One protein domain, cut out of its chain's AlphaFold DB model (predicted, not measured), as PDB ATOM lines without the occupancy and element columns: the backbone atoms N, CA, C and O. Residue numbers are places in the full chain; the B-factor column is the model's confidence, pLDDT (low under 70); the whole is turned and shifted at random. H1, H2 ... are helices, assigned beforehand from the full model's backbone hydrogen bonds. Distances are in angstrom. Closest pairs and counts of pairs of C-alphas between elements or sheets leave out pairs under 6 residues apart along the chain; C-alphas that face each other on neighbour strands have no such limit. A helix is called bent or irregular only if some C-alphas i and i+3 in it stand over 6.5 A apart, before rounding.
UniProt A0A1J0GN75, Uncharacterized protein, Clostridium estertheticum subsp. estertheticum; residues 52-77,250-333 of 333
ATOM      1  N   GLU A  52     234.590 273.160 257.570       91.00
ATOM      2  CA  GLU A  52     233.423 273.990 257.880       91.00
ATOM      3  C   GLU A  52     232.523 274.185 256.658       91.00
ATOM      4  O   GLU A  52     231.307 274.048 256.763       91.00
ATOM      5  N   LYS A  53     233.106 274.486 255.492       91.00
ATOM      6  CA  LYS A  53     232.336 274.680 254.261       91.00
ATOM      7  C   LYS A  53     231.603 273.403 253.841       91.00
ATOM      8  O   LYS A  53     230.431 273.480 253.485       91.00
ATOM      9  N   GLU A  54     232.282 272.257 253.877       90.50
ATOM     10  CA  GLU A  54     231.683 270.951 253.572       90.50
ATOM     11  C   GLU A  54     230.563 270.614 254.564       90.50
ATOM     12  O   GLU A  54     229.442 270.322 254.155       90.50
ATOM     13  N   MET A  55     230.830 270.753 255.865       92.25
ATOM     14  CA  MET A  55     229.859 270.516 256.930       92.25
ATOM     15  C   MET A  55     228.609 271.388 256.771       92.25
ATOM     16  O   MET A  55     227.499 270.875 256.883       92.25
ATOM     17  N   ILE A  56     228.765 272.689 256.499       92.88
ATOM     18  CA  ILE A  56     227.634 273.600 256.271       92.88
ATOM     19  C   ILE A  56     226.830 273.151 255.049       92.88
ATOM     20  O   ILE A  56     225.608 273.084 255.130       92.88
ATOM     21  N   ASN A  57     227.497 272.804 253.945       92.50
ATOM     22  CA  ASN A  57     226.824 272.330 252.738       92.50
ATOM     23  C   ASN A  57     226.009 271.053 253.004       92.50
ATOM     24  O   ASN A  57     224.822 271.000 252.691       92.50
ATOM     25  N   ASN A  58     226.616 270.057 253.652       91.38
ATOM     26  CA  ASN A  58     225.947 268.800 253.986       91.38
ATOM     27  C   ASN A  58     224.789 269.025 254.969       91.38
ATOM     28  O   ASN A  58     223.711 268.461 254.793       91.38
ATOM     29  N   LYS A  59     224.969 269.907 255.962       93.38
ATOM     30  CA  LYS A  59     223.908 270.325 256.887       93.38
ATOM     31  C   LYS A  59     222.729 270.946 256.141       93.38
ATOM     32  O   LYS A  59     221.601 270.553 256.396       93.38
ATOM     33  N   THR A  60     222.977 271.852 255.194       93.69
ATOM     34  CA  THR A  60     221.920 272.467 254.375       93.69
ATOM     35  C   THR A  60     221.165 271.433 253.545       93.69
ATOM     36  O   THR A  60     219.941 271.486 253.480       93.69
ATOM     37  N   ILE A  61     221.865 270.469 252.942       92.38
ATOM     38  CA  ILE A  61     221.232 269.380 252.186       92.38
ATOM     39  C   ILE A  61     220.300 268.557 253.095       92.38
ATOM     40  O   ILE A  61     219.149 268.309 252.734       92.38
ATOM     41  N   ILE A  62     220.770 268.185 254.290       93.31
ATOM     42  CA  ILE A  62     219.982 267.427 255.274       93.31
ATOM     43  C   ILE A  62     218.797 268.255 255.794       93.31
ATOM     44  O   ILE A  62     217.681 267.744 255.876       93.31
ATOM     45  N   ASP A  63     219.013 269.534 256.108       93.62
ATOM     46  CA  ASP A  63     217.967 270.448 256.572       93.62
ATOM     47  C   ASP A  63     216.867 270.613 255.520       93.62
ATOM     48  O   ASP A  63     215.690 270.560 255.862       93.62
ATOM     49  N   ASN A  64     217.225 270.735 254.240       92.75
ATOM     50  CA  ASN A  64     216.248 270.806 253.156       92.75
ATOM     51  C   ASN A  64     215.385 269.539 253.081       92.75
ATOM     52  O   ASN A  64     214.171 269.644 252.934       92.75
ATOM     53  N   ALA A  65     215.983 268.353 253.236       91.69
ATOM     54  CA  ALA A  65     215.229 267.099 253.268       91.69
ATOM     55  C   ALA A  65     214.302 267.007 254.495       91.69
ATOM     56  O   ALA A  65     213.151 266.599 254.370       91.69
ATOM     57  N   LEU A  66     214.763 267.433 255.678       93.56
ATOM     58  CA  LEU A  66     213.935 267.477 256.891       93.56
ATOM     59  C   LEU A  66     212.791 268.493 256.786       93.56
ATOM     60  O   LEU A  66     211.684 268.222 257.255       93.56
ATOM     61  N   ASN A  67     213.030 269.636 256.145       94.44
ATOM     62  CA  ASN A  67     212.010 270.656 255.927       94.44
ATOM     63  C   ASN A  67     210.857 270.138 255.057       94.44
ATOM     64  O   ASN A  67     209.726 270.564 255.266       94.44
ATOM     65  N   GLU A  68     211.087 269.178 254.155       92.44
ATOM     66  CA  GLU A  68     209.998 268.547 253.393       92.44
ATOM     67  C   GLU A  68     209.042 267.744 254.284       92.44
ATOM     68  O   GLU A  68     207.838 267.748 254.035       92.44
ATOM     69  N   TYR A  69     209.535 267.107 255.352       93.44
ATOM     70  CA  TYR A  69     208.670 266.444 256.335       93.44
ATOM     71  C   TYR A  69     207.817 267.455 257.105       93.44
ATOM     72  O   TYR A  69     206.622 267.234 257.288       93.44
ATOM     73  N   ILE A  70     208.421 268.566 257.538       93.44
ATOM     74  CA  ILE A  70     207.716 269.634 258.263       93.44
ATOM     75  C   ILE A  70     206.653 270.260 257.360       93.44
ATOM     76  O   ILE A  70     205.493 270.373 257.749       93.44
ATOM     77  N   TYR A  71     207.029 270.592 256.128       95.06
ATOM     78  CA  TYR A  71     206.125 271.168 255.143       95.06
ATOM     79  C   TYR A  71     204.966 270.219 254.808       95.06
ATOM     80  O   TYR A  71     203.812 270.640 254.747       95.06
ATOM     81  N   LEU A  72     205.230 268.912 254.688       94.44
ATOM     82  CA  LEU A  72     204.180 267.907 254.524       94.44
ATOM     83  C   LEU A  72     203.200 267.900 255.707       94.44
ATOM     84  O   LEU A  72     201.989 267.814 255.500       94.44
ATOM     85  N   GLU A  73     203.686 267.970 256.948       92.81
ATOM     86  CA  GLU A  73     202.823 268.067 258.131       92.81
ATOM     87  C   GLU A  73     201.969 269.344 258.105       92.81
ATOM     88  O   GLU A  73     200.771 269.285 258.386       92.81
ATOM     89  N   GLU A  74     202.544 270.486 257.723       94.31
ATOM     90  CA  GLU A  74     201.825 271.759 257.585       94.31
ATOM     91  C   GLU A  74     200.720 271.705 256.528       94.31
ATOM     92  O   GLU A  74     199.597 272.136 256.793       94.31
ATOM     93  N   LEU A  75     200.999 271.121 255.361       95.25
ATOM     94  CA  LEU A  75     199.995 270.933 254.318       95.25
ATOM     95  C   LEU A  75     198.869 269.996 254.781       95.25
ATOM     96  O   LEU A  75     197.692 270.310 254.596       95.25
ATOM     97  N   ASN A  76     199.198 268.877 255.442       94.00
ATOM     98  CA  ASN A  76     198.186 267.933 255.933       94.00
ATOM     99  C   ASN A  76     197.247 268.568 256.973       94.00
ATOM    100  O   ASN A  76     196.072 268.203 257.005       94.00
ATOM    101  N   LYS A  77     197.706 269.535 257.783       94.12
ATOM    102  CA  LYS A  77     196.856 270.227 258.776       94.12
ATOM    103  C   LYS A  77     195.643 270.925 258.155       94.12
ATOM    104  O   LYS A  77     194.634 271.076 258.834       94.12
ATOM    105  N   GLU A 250     219.272 257.948 248.171       83.81
ATOM    106  CA  GLU A 250     220.420 258.382 248.956       83.81
ATOM    107  C   GLU A 250     220.690 259.866 248.698       83.81
ATOM    108  O   GLU A 250     220.620 260.337 247.559       83.81
ATOM    109  N   LEU A 251     220.944 260.615 249.767       83.75
ATOM    110  CA  LEU A 251     221.392 261.995 249.663       83.75
ATOM    111  C   LEU A 251     222.838 262.023 249.170       83.75
ATOM    112  O   LEU A 251     223.685 261.316 249.704       83.75
ATOM    113  N   ASP A 252     223.137 262.894 248.205       81.06
ATOM    114  CA  ASP A 252     224.517 263.160 247.777       81.06
ATOM    115  C   ASP A 252     225.224 264.045 248.813       81.06
ATOM    116  O   ASP A 252     225.405 265.251 248.641       81.06
ATOM    117  N   VAL A 253     225.552 263.437 249.948       82.12
ATOM    118  CA  VAL A 253     226.372 264.019 251.006       82.12
ATOM    119  C   VAL A 253     227.683 263.258 251.060       82.12
ATOM    120  O   VAL A 253     227.712 262.031 251.097       82.12
ATOM    121  N   LYS A 254     228.792 263.993 251.042       79.31
ATOM    122  CA  LYS A 254     230.136 263.417 251.116       79.31
ATOM    123  C   LYS A 254     230.865 264.041 252.281       79.31
ATOM    124  O   LYS A 254     230.955 265.265 252.357       79.31
ATOM    125  N   PHE A 255     231.372 263.193 253.165       81.19
ATOM    126  CA  PHE A 255     232.180 263.611 254.299       81.19
ATOM    127  C   PHE A 255     233.624 263.224 254.014       81.19
ATOM    128  O   PHE A 255     234.003 262.057 254.126       81.19
ATOM    129  N   THR A 256     234.429 264.199 253.601       79.19
ATOM    130  CA  THR A 256     235.810 263.962 253.180       79.19
ATOM    131  C   THR A 256     236.765 264.528 254.218       79.19
ATOM    132  O   THR A 256     237.019 265.733 254.279       79.19
ATOM    133  N   LEU A 257     237.343 263.640 255.028       74.12
ATOM    134  CA  LEU A 257     238.470 264.002 255.882       74.12
ATOM    135  C   LEU A 257     239.750 264.158 255.034       74.12
ATOM    136  O   LEU A 257     239.813 263.715 253.887       74.12
ATOM    137  N   TRP A 258     240.770 264.834 255.566       72.44
ATOM    138  CA  TRP A 258     241.970 265.209 254.809       72.44
ATOM    139  C   TRP A 258     242.675 264.020 254.130       72.44
ATOM    140  O   TRP A 258     242.711 262.912 254.659       72.44
ATOM    141  N   GLY A 259     243.280 264.258 252.960       62.34
ATOM    142  CA  GLY A 259     243.991 263.222 252.202       62.34
ATOM    143  C   GLY A 259     245.374 262.871 252.772       62.34
ATOM    144  O   GLY A 259     245.909 263.576 253.622       62.34
ATOM    145  N   LYS A 260     246.021 261.820 252.236       55.31
ATOM    146  CA  LYS A 260     247.347 261.324 252.686       55.31
ATOM    147  C   LYS A 260     248.447 262.397 252.797       55.31
ATOM    148  O   LYS A 260     249.296 262.293 253.668       55.31
ATOM    149  N   ILE A 261     248.423 263.438 251.958       53.97
ATOM    150  CA  ILE A 261     249.411 264.547 251.954       53.97
ATOM    151  C   ILE A 261     249.214 265.510 253.150       53.97
ATOM    152  O   ILE A 261     250.066 266.341 253.473       53.97
ATOM    153  N   ASP A 262     248.073 265.411 253.827       56.94
ATOM    154  CA  ASP A 262     247.740 266.167 255.028       56.94
ATOM    155  C   ASP A 262     247.878 265.326 256.306       56.94
ATOM    156  O   ASP A 262     247.868 265.897 257.390       56.94
ATOM    157  N   ALA A 263     248.113 264.013 256.202       53.62
ATOM    158  CA  ALA A 263     248.461 263.169 257.346       53.62
ATOM    159  C   ALA A 263     249.817 263.563 257.960       53.62
ATOM    160  O   ALA A 263     249.990 263.475 259.166       53.62
ATOM    161  N   ASP A 264     250.749 264.121 257.180       53.41
ATOM    162  CA  ASP A 264     252.011 264.663 257.712       53.41
ATOM    163  C   ASP A 264     251.798 265.899 258.611       53.41
ATOM    164  O   ASP A 264     252.662 266.237 259.423       53.41
ATOM    165  N   LEU A 265     250.636 266.569 258.522       55.53
ATOM    166  CA  LEU A 265     250.249 267.592 259.500       55.53
ATOM    167  C   LEU A 265     249.871 266.983 260.853       55.53
ATOM    168  O   LEU A 265     249.907 267.723 261.833       55.53
ATOM    169  N   LEU A 266     249.568 265.675 260.932       53.34
ATOM    170  CA  LEU A 266     249.270 264.968 262.187       53.34
ATOM    171  C   LEU A 266     250.446 264.996 263.158       53.34
ATOM    172  O   LEU A 266     250.239 265.061 264.364       53.34
ATOM    173  N   ALA A 267     251.678 265.041 262.648       50.56
ATOM    174  CA  ALA A 267     252.877 265.182 263.474       50.56
ATOM    175  C   ALA A 267     252.980 266.555 264.176       50.56
ATOM    176  O   ALA A 267     253.737 266.703 265.133       50.56
ATOM    177  N   VAL A 268     252.228 267.562 263.712       52.88
ATOM    178  CA  VAL A 268     252.090 268.897 264.331       52.88
ATOM    179  C   VAL A 268     250.764 269.008 265.109       52.88
ATOM    180  O   VAL A 268     250.457 270.043 265.703       52.88
ATOM    181  N   TYR A 269     249.956 267.950 265.092       63.31
ATOM    182  CA  TYR A 269     248.557 267.952 265.485       63.31
ATOM    183  C   TYR A 269     248.325 267.379 266.882       63.31
ATOM    184  O   TYR A 269     249.189 266.749 267.487       63.31
ATOM    185  N   ASP A 270     247.105 267.588 267.366       70.69
ATOM    186  CA  ASP A 270     246.547 266.881 268.509       70.69
ATOM    187  C   ASP A 270     245.927 265.571 268.004       70.69
ATOM    188  O   ASP A 270     244.833 265.582 267.443       70.69
ATOM    189  N   ALA A 271     246.654 264.457 268.110       73.94
ATOM    190  CA  ALA A 271     246.223 263.162 267.573       73.94
ATOM    191  C   ALA A 271     244.804 262.771 268.029       73.94
ATOM    192  O   ALA A 271     244.056 262.177 267.256       73.94
ATOM    193  N   GLU A 272     244.411 263.173 269.240       78.75
ATOM    194  CA  GLU A 272     243.075 262.944 269.787       78.75
ATOM    195  C   GLU A 272     241.988 263.623 268.946       78.75
ATOM    196  O   GLU A 272     240.997 263.003 268.570       78.75
ATOM    197  N   LEU A 273     242.209 264.878 268.562       81.00
ATOM    198  CA  LEU A 273     241.272 265.646 267.750       81.00
ATOM    199  C   LEU A 273     241.081 265.047 266.346       81.00
ATOM    200  O   LEU A 273     240.012 265.185 265.752       81.00
ATOM    201  N   TYR A 274     242.108 264.396 265.797       79.38
ATOM    202  CA  TYR A 274     242.024 263.808 264.460       79.38
ATOM    203  C   TYR A 274     241.193 262.543 264.516       79.38
ATOM    204  O   TYR A 274     240.278 262.396 263.714       79.38
ATOM    205  N   LEU A 275     241.470 261.696 265.507       81.75
ATOM    206  CA  LEU A 275     240.700 260.487 265.762       81.75
ATOM    207  C   LEU A 275     239.223 260.821 266.007       81.75
ATOM    208  O   LEU A 275     238.362 260.161 265.443       81.75
ATOM    209  N   GLN A 276     238.923 261.896 266.744       86.25
ATOM    210  CA  GLN A 276     237.545 262.369 266.932       86.25
ATOM    211  C   GLN A 276     236.872 262.769 265.611       86.25
ATOM    212  O   GLN A 276     235.731 262.395 265.349       86.25
ATOM    213  N   LEU A 277     237.553 263.546 264.761       86.50
ATOM    214  CA  LEU A 277     236.998 263.937 263.461       86.50
ATOM    215  C   LEU A 277     236.830 262.729 262.529       86.50
ATOM    216  O   LEU A 277     235.818 262.635 261.836       86.50
ATOM    217  N   GLU A 278     237.795 261.811 262.524       85.31
ATOM    218  CA  GLU A 278     237.758 260.571 261.753       85.31
ATOM    219  C   GLU A 278     236.614 259.662 262.194       85.31
ATOM    220  O   GLU A 278     235.890 259.160 261.337       85.31
ATOM    221  N   GLU A 279     236.391 259.511 263.499       88.12
ATOM    222  CA  GLU A 279     235.284 258.737 264.060       88.12
ATOM    223  C   GLU A 279     233.936 259.257 263.551       88.12
ATOM    224  O   GLU A 279     233.166 258.497 262.964       88.12
ATOM    225  N   PHE A 280     233.670 260.563 263.671       89.56
ATOM    226  CA  PHE A 280     232.392 261.134 263.234       89.56
ATOM    227  C   PHE A 280     232.210 261.132 261.713       89.56
ATOM    228  O   PHE A 280     231.102 260.900 261.232       89.56
ATOM    229  N   TYR A 281     233.270 261.383 260.936       87.56
ATOM    230  CA  TYR A 281     233.198 261.322 259.470       87.56
ATOM    231  C   TYR A 281     232.997 259.883 258.992       87.56
ATOM    232  O   TYR A 281     232.223 259.643 258.068       87.56
ATOM    233  N   THR A 282     233.651 258.916 259.637       86.31
ATOM    234  CA  THR A 282     233.451 257.492 259.357       86.31
ATOM    235  C   THR A 282     232.040 257.068 259.726       86.31
ATOM    236  O   THR A 282     231.396 256.386 258.934       86.31
ATOM    237  N   GLU A 283     231.520 257.508 260.873       88.38
ATOM    238  CA  GLU A 283     230.135 257.247 261.257       88.38
ATOM    239  C   GLU A 283     229.169 257.786 260.189       88.38
ATOM    240  O   GLU A 283     228.352 257.036 259.665       88.38
ATOM    241  N   LEU A 284     229.309 259.052 259.791       87.31
ATOM    242  CA  LEU A 284     228.456 259.673 258.771       87.31
ATOM    243  C   LEU A 284     228.567 259.019 257.386       87.31
ATOM    244  O   LEU A 284     227.588 259.012 256.648       87.31
ATOM    245  N   ASN A 285     229.728 258.459 257.040       84.56
ATOM    246  CA  ASN A 285     229.930 257.727 255.786       84.56
ATOM    247  C   ASN A 285     229.474 256.258 255.852       84.56
ATOM    248  O   ASN A 285     229.337 255.625 254.808       84.56
ATOM    249  N   THR A 286     229.286 255.682 257.045       82.88
ATOM    250  CA  THR A 286     228.938 254.255 257.202       82.88
ATOM    251  C   THR A 286     227.442 254.001 257.276       82.88
ATOM    252  O   THR A 286     227.008 252.909 256.905       82.88
ATOM    253  N   PHE A 287     226.633 254.969 257.716       81.56
ATOM    254  CA  PHE A 287     225.183 254.869 257.562       81.56
ATOM    255  C   PHE A 287     224.722 255.712 256.375       81.56
ATOM    256  O   PHE A 287     224.831 256.933 256.377       81.56
ATOM    257  N   ASN A 288     224.176 255.049 255.358       80.31
ATOM    258  CA  ASN A 288     223.616 255.726 254.194       80.31
ATOM    259  C   ASN A 288     222.476 256.657 254.639       80.31
ATOM    260  O   ASN A 288     221.537 256.235 255.327       80.31
ATOM    261  N   ILE A 289     222.564 257.927 254.248       84.31
ATOM    262  CA  ILE A 289     221.586 258.954 254.607       84.31
ATOM    263  C   ILE A 289     220.546 259.013 253.491       84.31
ATOM    264  O   ILE A 289     220.852 259.376 252.356       84.31
ATOM    265  N   TYR A 290     219.302 258.663 253.811       86.56
ATOM    266  CA  TYR A 290     218.237 258.557 252.818       86.56
ATOM    267  C   TYR A 290     217.184 259.644 253.002       86.56
ATOM    268  O   TYR A 290     216.703 259.874 254.111       86.56
ATOM    269  N   ILE A 291     216.756 260.250 251.891       86.12
ATOM    270  CA  ILE A 291     215.711 261.287 251.873       86.12
ATOM    271  C   ILE A 291     214.414 260.777 252.510       86.12
ATOM    272  O   ILE A 291     213.758 261.504 253.244       86.12
ATOM    273  N   ASN A 292     214.047 259.522 252.242       85.12
ATOM    274  CA  ASN A 292     212.803 258.915 252.712       85.12
ATOM    275  C   ASN A 292     212.906 258.285 254.115       85.12
ATOM    276  O   ASN A 292     211.964 257.622 254.550       85.12
ATOM    277  N   ARG A 293     214.013 258.483 254.849       88.56
ATOM    278  CA  ARG A 293     214.192 257.967 256.215       88.56
ATOM    279  C   ARG A 293     214.536 259.087 257.193       88.56
ATOM    280  O   ARG A 293     215.711 259.335 257.473       88.56
ATOM    281  N   LYS A 294     213.498 259.698 257.776       90.19
ATOM    282  CA  LYS A 294     213.604 260.791 258.765       90.19
ATOM    283  C   LYS A 294     214.599 260.491 259.893       90.19
ATOM    284  O   LYS A 294     215.428 261.334 260.199       90.19
ATOM    285  N   GLU A 295     214.598 259.269 260.423       90.31
ATOM    286  CA  GLU A 295     215.531 258.848 261.480       90.31
ATOM    287  C   GLU A 295     217.007 258.991 261.073       90.31
ATOM    288  O   GLU A 295     217.828 259.444 261.868       90.31
ATOM    289  N   THR A 296     217.352 258.652 259.824       90.62
ATOM    290  CA  THR A 296     218.732 258.782 259.323       90.62
ATOM    291  C   THR A 296     219.131 260.244 259.131       90.62
ATOM    292  O   THR A 296     220.257 260.617 259.456       90.62
ATOM    293  N   LEU A 297     218.193 261.087 258.686       92.12
ATOM    294  CA  LEU A 297     218.388 262.533 258.554       92.12
ATOM    295  C   LEU A 297     218.587 263.194 259.923       92.12
ATOM    296  O   LEU A 297     219.540 263.949 260.112       92.12
ATOM    297  N   ASP A 298     217.730 262.867 260.893       93.25
ATOM    298  CA  ASP A 298     217.815 263.376 262.262       93.25
ATOM    299  C   ASP A 298     219.111 262.922 262.943       93.25
ATOM    300  O   ASP A 298     219.770 263.718 263.618       93.25
ATOM    301  N   LYS A 299     219.526 261.663 262.741       93.00
ATOM    302  CA  LYS A 299     220.811 261.160 263.242       93.00
ATOM    303  C   LYS A 299     221.980 261.947 262.645       93.00
ATOM    304  O   LYS A 299     222.807 262.461 263.400       93.00
ATOM    305  N   ALA A 300     222.026 262.099 261.321       92.56
ATOM    306  CA  ALA A 300     223.089 262.836 260.638       92.56
ATOM    307  C   ALA A 300     223.156 264.302 261.087       92.56
ATOM    308  O   ALA A 300     224.226 264.800 261.444       92.56
ATOM    309  N   LYS A 301     222.004 264.979 261.161       94.25
ATOM    310  CA  LYS A 301     221.908 266.355 261.660       94.25
ATOM    311  C   LYS A 301     222.414 266.479 263.093       94.25
ATOM    312  O   LYS A 301     223.152 267.414 263.399       94.25
ATOM    313  N   ASN A 302     222.050 265.540 263.965       94.44
ATOM    314  CA  ASN A 302     222.506 265.541 265.351       94.44
ATOM    315  C   ASN A 302     224.026 265.388 265.458       94.44
ATOM    316  O   ASN A 302     224.634 266.156 266.198       94.44
ATOM    317  N   ILE A 303     224.644 264.470 264.707       93.25
ATOM    318  CA  ILE A 303     226.110 264.309 264.694       93.25
ATOM    319  C   ILE A 303     226.780 265.604 264.221       93.25
ATOM    320  O   ILE A 303     227.701 266.102 264.871       93.25
ATOM    321  N   ILE A 304     226.286 266.201 263.132       93.25
ATOM    322  CA  ILE A 304     226.840 267.454 262.610       93.25
ATOM    323  C   ILE A 304     226.746 268.573 263.655       93.25
ATOM    324  O   ILE A 304     227.747 269.221 263.951       93.25
ATOM    325  N   MET A 305     225.564 268.793 264.233       94.25
ATOM    326  CA  MET A 305     225.319 269.934 265.118       94.25
ATOM    327  C   MET A 305     225.920 269.774 266.515       94.25
ATOM    328  O   MET A 305     226.396 270.752 267.087       94.25
ATOM    329  N   LYS A 306     225.857 268.572 267.094       93.69
ATOM    330  CA  LYS A 306     226.300 268.337 268.475       93.69
ATOM    331  C   LYS A 306     227.779 267.990 268.567       93.69
ATOM    332  O   LYS A 306     228.386 268.306 269.586       93.69
ATOM    333  N   ASN A 307     228.354 267.392 267.521       92.19
ATOM    334  CA  ASN A 307     229.707 266.845 267.590       92.19
ATOM    335  C   ASN A 307     230.655 267.611 266.658       92.19
ATOM    336  O   ASN A 307     231.619 268.213 267.128       92.19
ATOM    337  N   LEU A 308     230.370 267.669 265.353       90.50
ATOM    338  CA  LEU A 308     231.301 268.255 264.376       90.50
ATOM    339  C   LEU A 308     231.399 269.782 264.444       90.50
ATOM    340  O   LEU A 308     232.500 270.337 264.457       90.50
ATOM    341  N   GLU A 309     230.260 270.471 264.483       93.31
ATOM    342  CA  GLU A 309     230.193 271.935 264.436       93.31
ATOM    343  C   GLU A 309     230.948 272.605 265.603       93.31
ATOM    344  O   GLU A 309     231.757 273.504 265.334       93.31
ATOM    345  N   PRO A 310     230.805 272.157 266.870       93.38
ATOM    346  CA  PRO A 310     231.599 272.676 267.982       93.38
ATOM    347  C   PRO A 310     233.102 272.458 267.784       93.38
ATOM    348  O   PRO A 310     233.882 273.410 267.884       93.38
ATOM    349  N   ILE A 311     233.506 271.234 267.420       90.00
ATOM    350  CA  ILE A 311     234.914 270.853 267.248       90.00
ATOM    351  C   ILE A 311     235.589 271.716 266.176       90.00
ATOM    352  O   ILE A 311     236.669 272.279 266.403       90.00
ATOM    353  N   ILE A 312     234.950 271.853 265.011       89.81
ATOM    354  CA  ILE A 312     235.464 272.641 263.887       89.81
ATOM    355  C   ILE A 312     235.522 274.128 264.258       89.81
ATOM    356  O   ILE A 312     236.542 274.789 264.029       89.81
ATOM    357  N   SER A 313     234.459 274.664 264.866       91.50
ATOM    358  CA  SER A 313     234.362 276.081 265.236       91.50
ATOM    359  C   SER A 313     235.426 276.486 266.258       91.50
ATOM    360  O   SER A 313     236.114 277.501 266.077       91.50
ATOM    361  N   ASP A 314     235.615 275.684 267.304       91.06
ATOM    362  CA  ASP A 314     236.548 275.988 268.385       91.06
ATOM    363  C   ASP A 314     238.001 275.891 267.929       91.06
ATOM    364  O   ASP A 314     238.799 276.802 268.189       91.06
ATOM    365  N   ASN A 315     238.340 274.866 267.145       87.12
ATOM    366  CA  ASN A 315     239.683 274.729 266.592       87.12
ATOM    367  C   ASN A 315     240.014 275.820 265.578       87.12
ATOM    368  O   ASN A 315     241.097 276.412 265.639       87.12
ATOM    369  N   LYS A 316     239.063 276.185 264.713       89.44
ATOM    370  CA  LYS A 316     239.211 277.329 263.809       89.44
ATOM    371  C   LYS A 316     239.475 278.623 264.586       89.44
ATOM    372  O   LYS A 316     240.406 279.366 264.256       89.44
ATOM    373  N   LYS A 317     238.701 278.908 265.643       89.56
ATOM    374  CA  LYS A 317     238.897 280.094 266.502       89.56
ATOM    375  C   LYS A 317     240.259 280.067 267.201       89.56
ATOM    376  O   LYS A 317     240.933 281.102 267.250       89.56
ATOM    377  N   ARG A 318     240.679 278.908 267.721       87.94
ATOM    378  CA  ARG A 318     241.990 278.702 268.359       87.94
ATOM    379  C   ARG A 318     243.129 279.016 267.390       87.94
ATOM    380  O   ARG A 318     243.978 279.855 267.698       87.94
ATOM    381  N   LEU A 319     243.103 278.428 266.195       85.94
ATOM    382  CA  LEU A 319     244.124 278.627 265.163       85.94
ATOM    383  C   LEU A 319     244.179 280.076 264.678       85.94
ATOM    384  O   LEU A 319     245.263 280.652 264.582       85.94
ATOM    385  N   LYS A 320     243.021 280.721 264.483       86.88
ATOM    386  CA  LYS A 320     242.953 282.150 264.148       86.88
ATOM    387  C   LYS A 320     243.661 283.011 265.199       86.88
ATOM    388  O   LYS A 320     244.433 283.900 264.840       86.88
ATOM    389  N   LYS A 321     243.450 282.743 266.495       87.38
ATOM    390  CA  LYS A 321     244.127 283.462 267.593       87.38
ATOM    391  C   LYS A 321     245.645 283.248 267.572       87.38
ATOM    392  O   LYS A 321     246.383 284.217 267.747       87.38
ATOM    393  N   ILE A 322     246.110 282.015 267.348       83.31
ATOM    394  CA  ILE A 322     247.544 281.686 267.253       83.31
ATOM    395  C   ILE A 322     248.180 282.439 266.081       83.31
ATOM    396  O   ILE A 322     249.151 283.168 266.274       83.31
ATOM    397  N   LEU A 323     247.586 282.352 264.890       83.19
ATOM    398  CA  LEU A 323     248.086 283.019 263.687       83.19
ATOM    399  C   LEU A 323     248.138 284.542 263.839       83.19
ATOM    400  O   LEU A 323     249.113 285.164 263.420       83.19
ATOM    401  N   LEU A 324     247.136 285.151 264.483       83.12
ATOM    402  CA  LEU A 324     247.133 286.588 264.773       83.12
ATOM    403  C   LEU A 324     248.269 286.994 265.721       83.12
ATOM    404  O   LEU A 324     248.934 287.998 265.466       83.12
ATOM    405  N   LYS A 325     248.522 286.222 266.789       79.69
ATOM    406  CA  LYS A 325     249.644 286.472 267.712       79.69
ATOM    407  C   LYS A 325     250.986 286.361 266.992       79.69
ATOM    408  O   LYS A 325     251.815 287.262 267.098       79.69
ATOM    409  N   THR A 326     251.170 285.301 266.211       73.50
ATOM    410  CA  THR A 326     252.396 285.070 265.446       73.50
ATOM    411  C   THR A 326     252.606 286.162 264.393       73.50
ATOM    412  O   THR A 326     253.702 286.692 264.272       73.50
ATOM    413  N   ASN A 327     251.554 286.594 263.690       75.12
ATOM    414  CA  ASN A 327     251.632 287.704 262.732       75.12
ATOM    415  C   ASN A 327     252.011 289.043 263.377       75.12
ATOM    416  O   ASN A 327     252.742 289.804 262.753       75.12
ATOM    417  N   LYS A 328     251.548 289.341 264.600       70.06
ATOM    418  CA  LYS A 328     251.956 290.560 265.320       70.06
ATOM    419  C   LYS A 328     253.460 290.575 265.606       70.06
ATOM    420  O   LYS A 328     254.091 291.593 265.362       70.06
ATOM    421  N   LEU A 329     254.025 289.445 266.032       59.34
ATOM    422  CA  LEU A 329     255.463 289.301 266.308       59.34
ATOM    423  C   LEU A 329     256.344 289.505 265.065       59.34
ATOM    424  O   LEU A 329     257.444 290.027 265.185       59.34
ATOM    425  N   PHE A 330     255.864 289.110 263.882       57.31
ATOM    426  CA  PHE A 330     256.576 289.290 262.608       57.31
ATOM    427  C   PHE A 330     256.255 290.613 261.891       57.31
ATOM    428  O   PHE A 330     256.821 290.866 260.838       57.31
ATOM    429  N   LYS A 331     255.325 291.428 262.413       57.19
ATOM    430  CA  LYS A 331     255.085 292.808 261.949       57.19
ATOM    431  C   LYS A 331     255.924 293.841 262.709       57.19
ATOM    432  O   LYS A 331     256.029 294.971 262.254       57.19
ATOM    433  N   SER A 332     256.419 293.480 263.892       47.25
ATOM    434  CA  SER A 332     257.252 294.317 264.767       47.25
ATOM    435  C   SER A 332     258.760 294.114 264.565       47.25
ATOM    436  O   SER A 332     259.549 294.672 265.323       47.25
ATOM    437  N   ILE A 333     259.134 293.274 263.599       43.47
ATOM    438  CA  ILE A 333     260.482 293.096 263.043       43.47
ATOM    439  C   ILE A 333     260.413 293.680 261.639       43.47
ATOM    440  O   ILE A 333     261.365 294.388 261.256       43.47
TER     441      ILE A 333
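This is residues 52 to 77 and 250 to 333 of the 333 residues of an uncharacterized protein of Clostridium estertheticum subsp. estertheticum (UniProt A0A1J0GN75). Two long helices, H1 and H4, run opposite ways and overlap in part, making a loose rod; residues 70 to 77 and 317 to 333 stick out at its two ends. H3 folds back along H4a, the first arm of H4, and short H2 touches no helix. The printed part, all helix, has 110 residues with four named helices, H1 to H4, radius of gyration of the C-alphas 18.2 A, spans 67 by 28 by 19 A.

H1, residues 52 to 77, 36.8 A, begins at C-alpha 52 (233.423, 273.990, 257.880). H2 is residues 260 to 268; H3, residues 271 to 286, is 22.0 A. H4, residues 294 to 331, assigned as one helix by its hydrogen bonds, is bent: C-alphas 306 and 309 are 6.7 A apart. Its arms are H4a, residues 294 to 306, and H4b, residues 309 to 331, 32.6 A, ending at C-alpha 331 (255.085, 292.808, 261.949).

H1 touches H4a at a steep tilt of 42 degrees; the closest C-alphas, of Ile 62 and Leu 297, are 6.1 A apart. H3 and H4a, a helical hairpin, only just touch, with 3 pairs of C-alphas within 8 A, the closest Leu 284 and Ala 300. Every O i to N i+4 pair is within hydrogen-bond range in H3, H4a and H4b, 21 of 22 in H1, 0 of 5 in H2, where 4 of 6 O i to N i+3 pairs are.

Residues 78 to 249 are cut out, a 28.1 A gap between C-alphas 77 and 250. Residues 259 to 269 and 329 to 333 have pLDDT under 70.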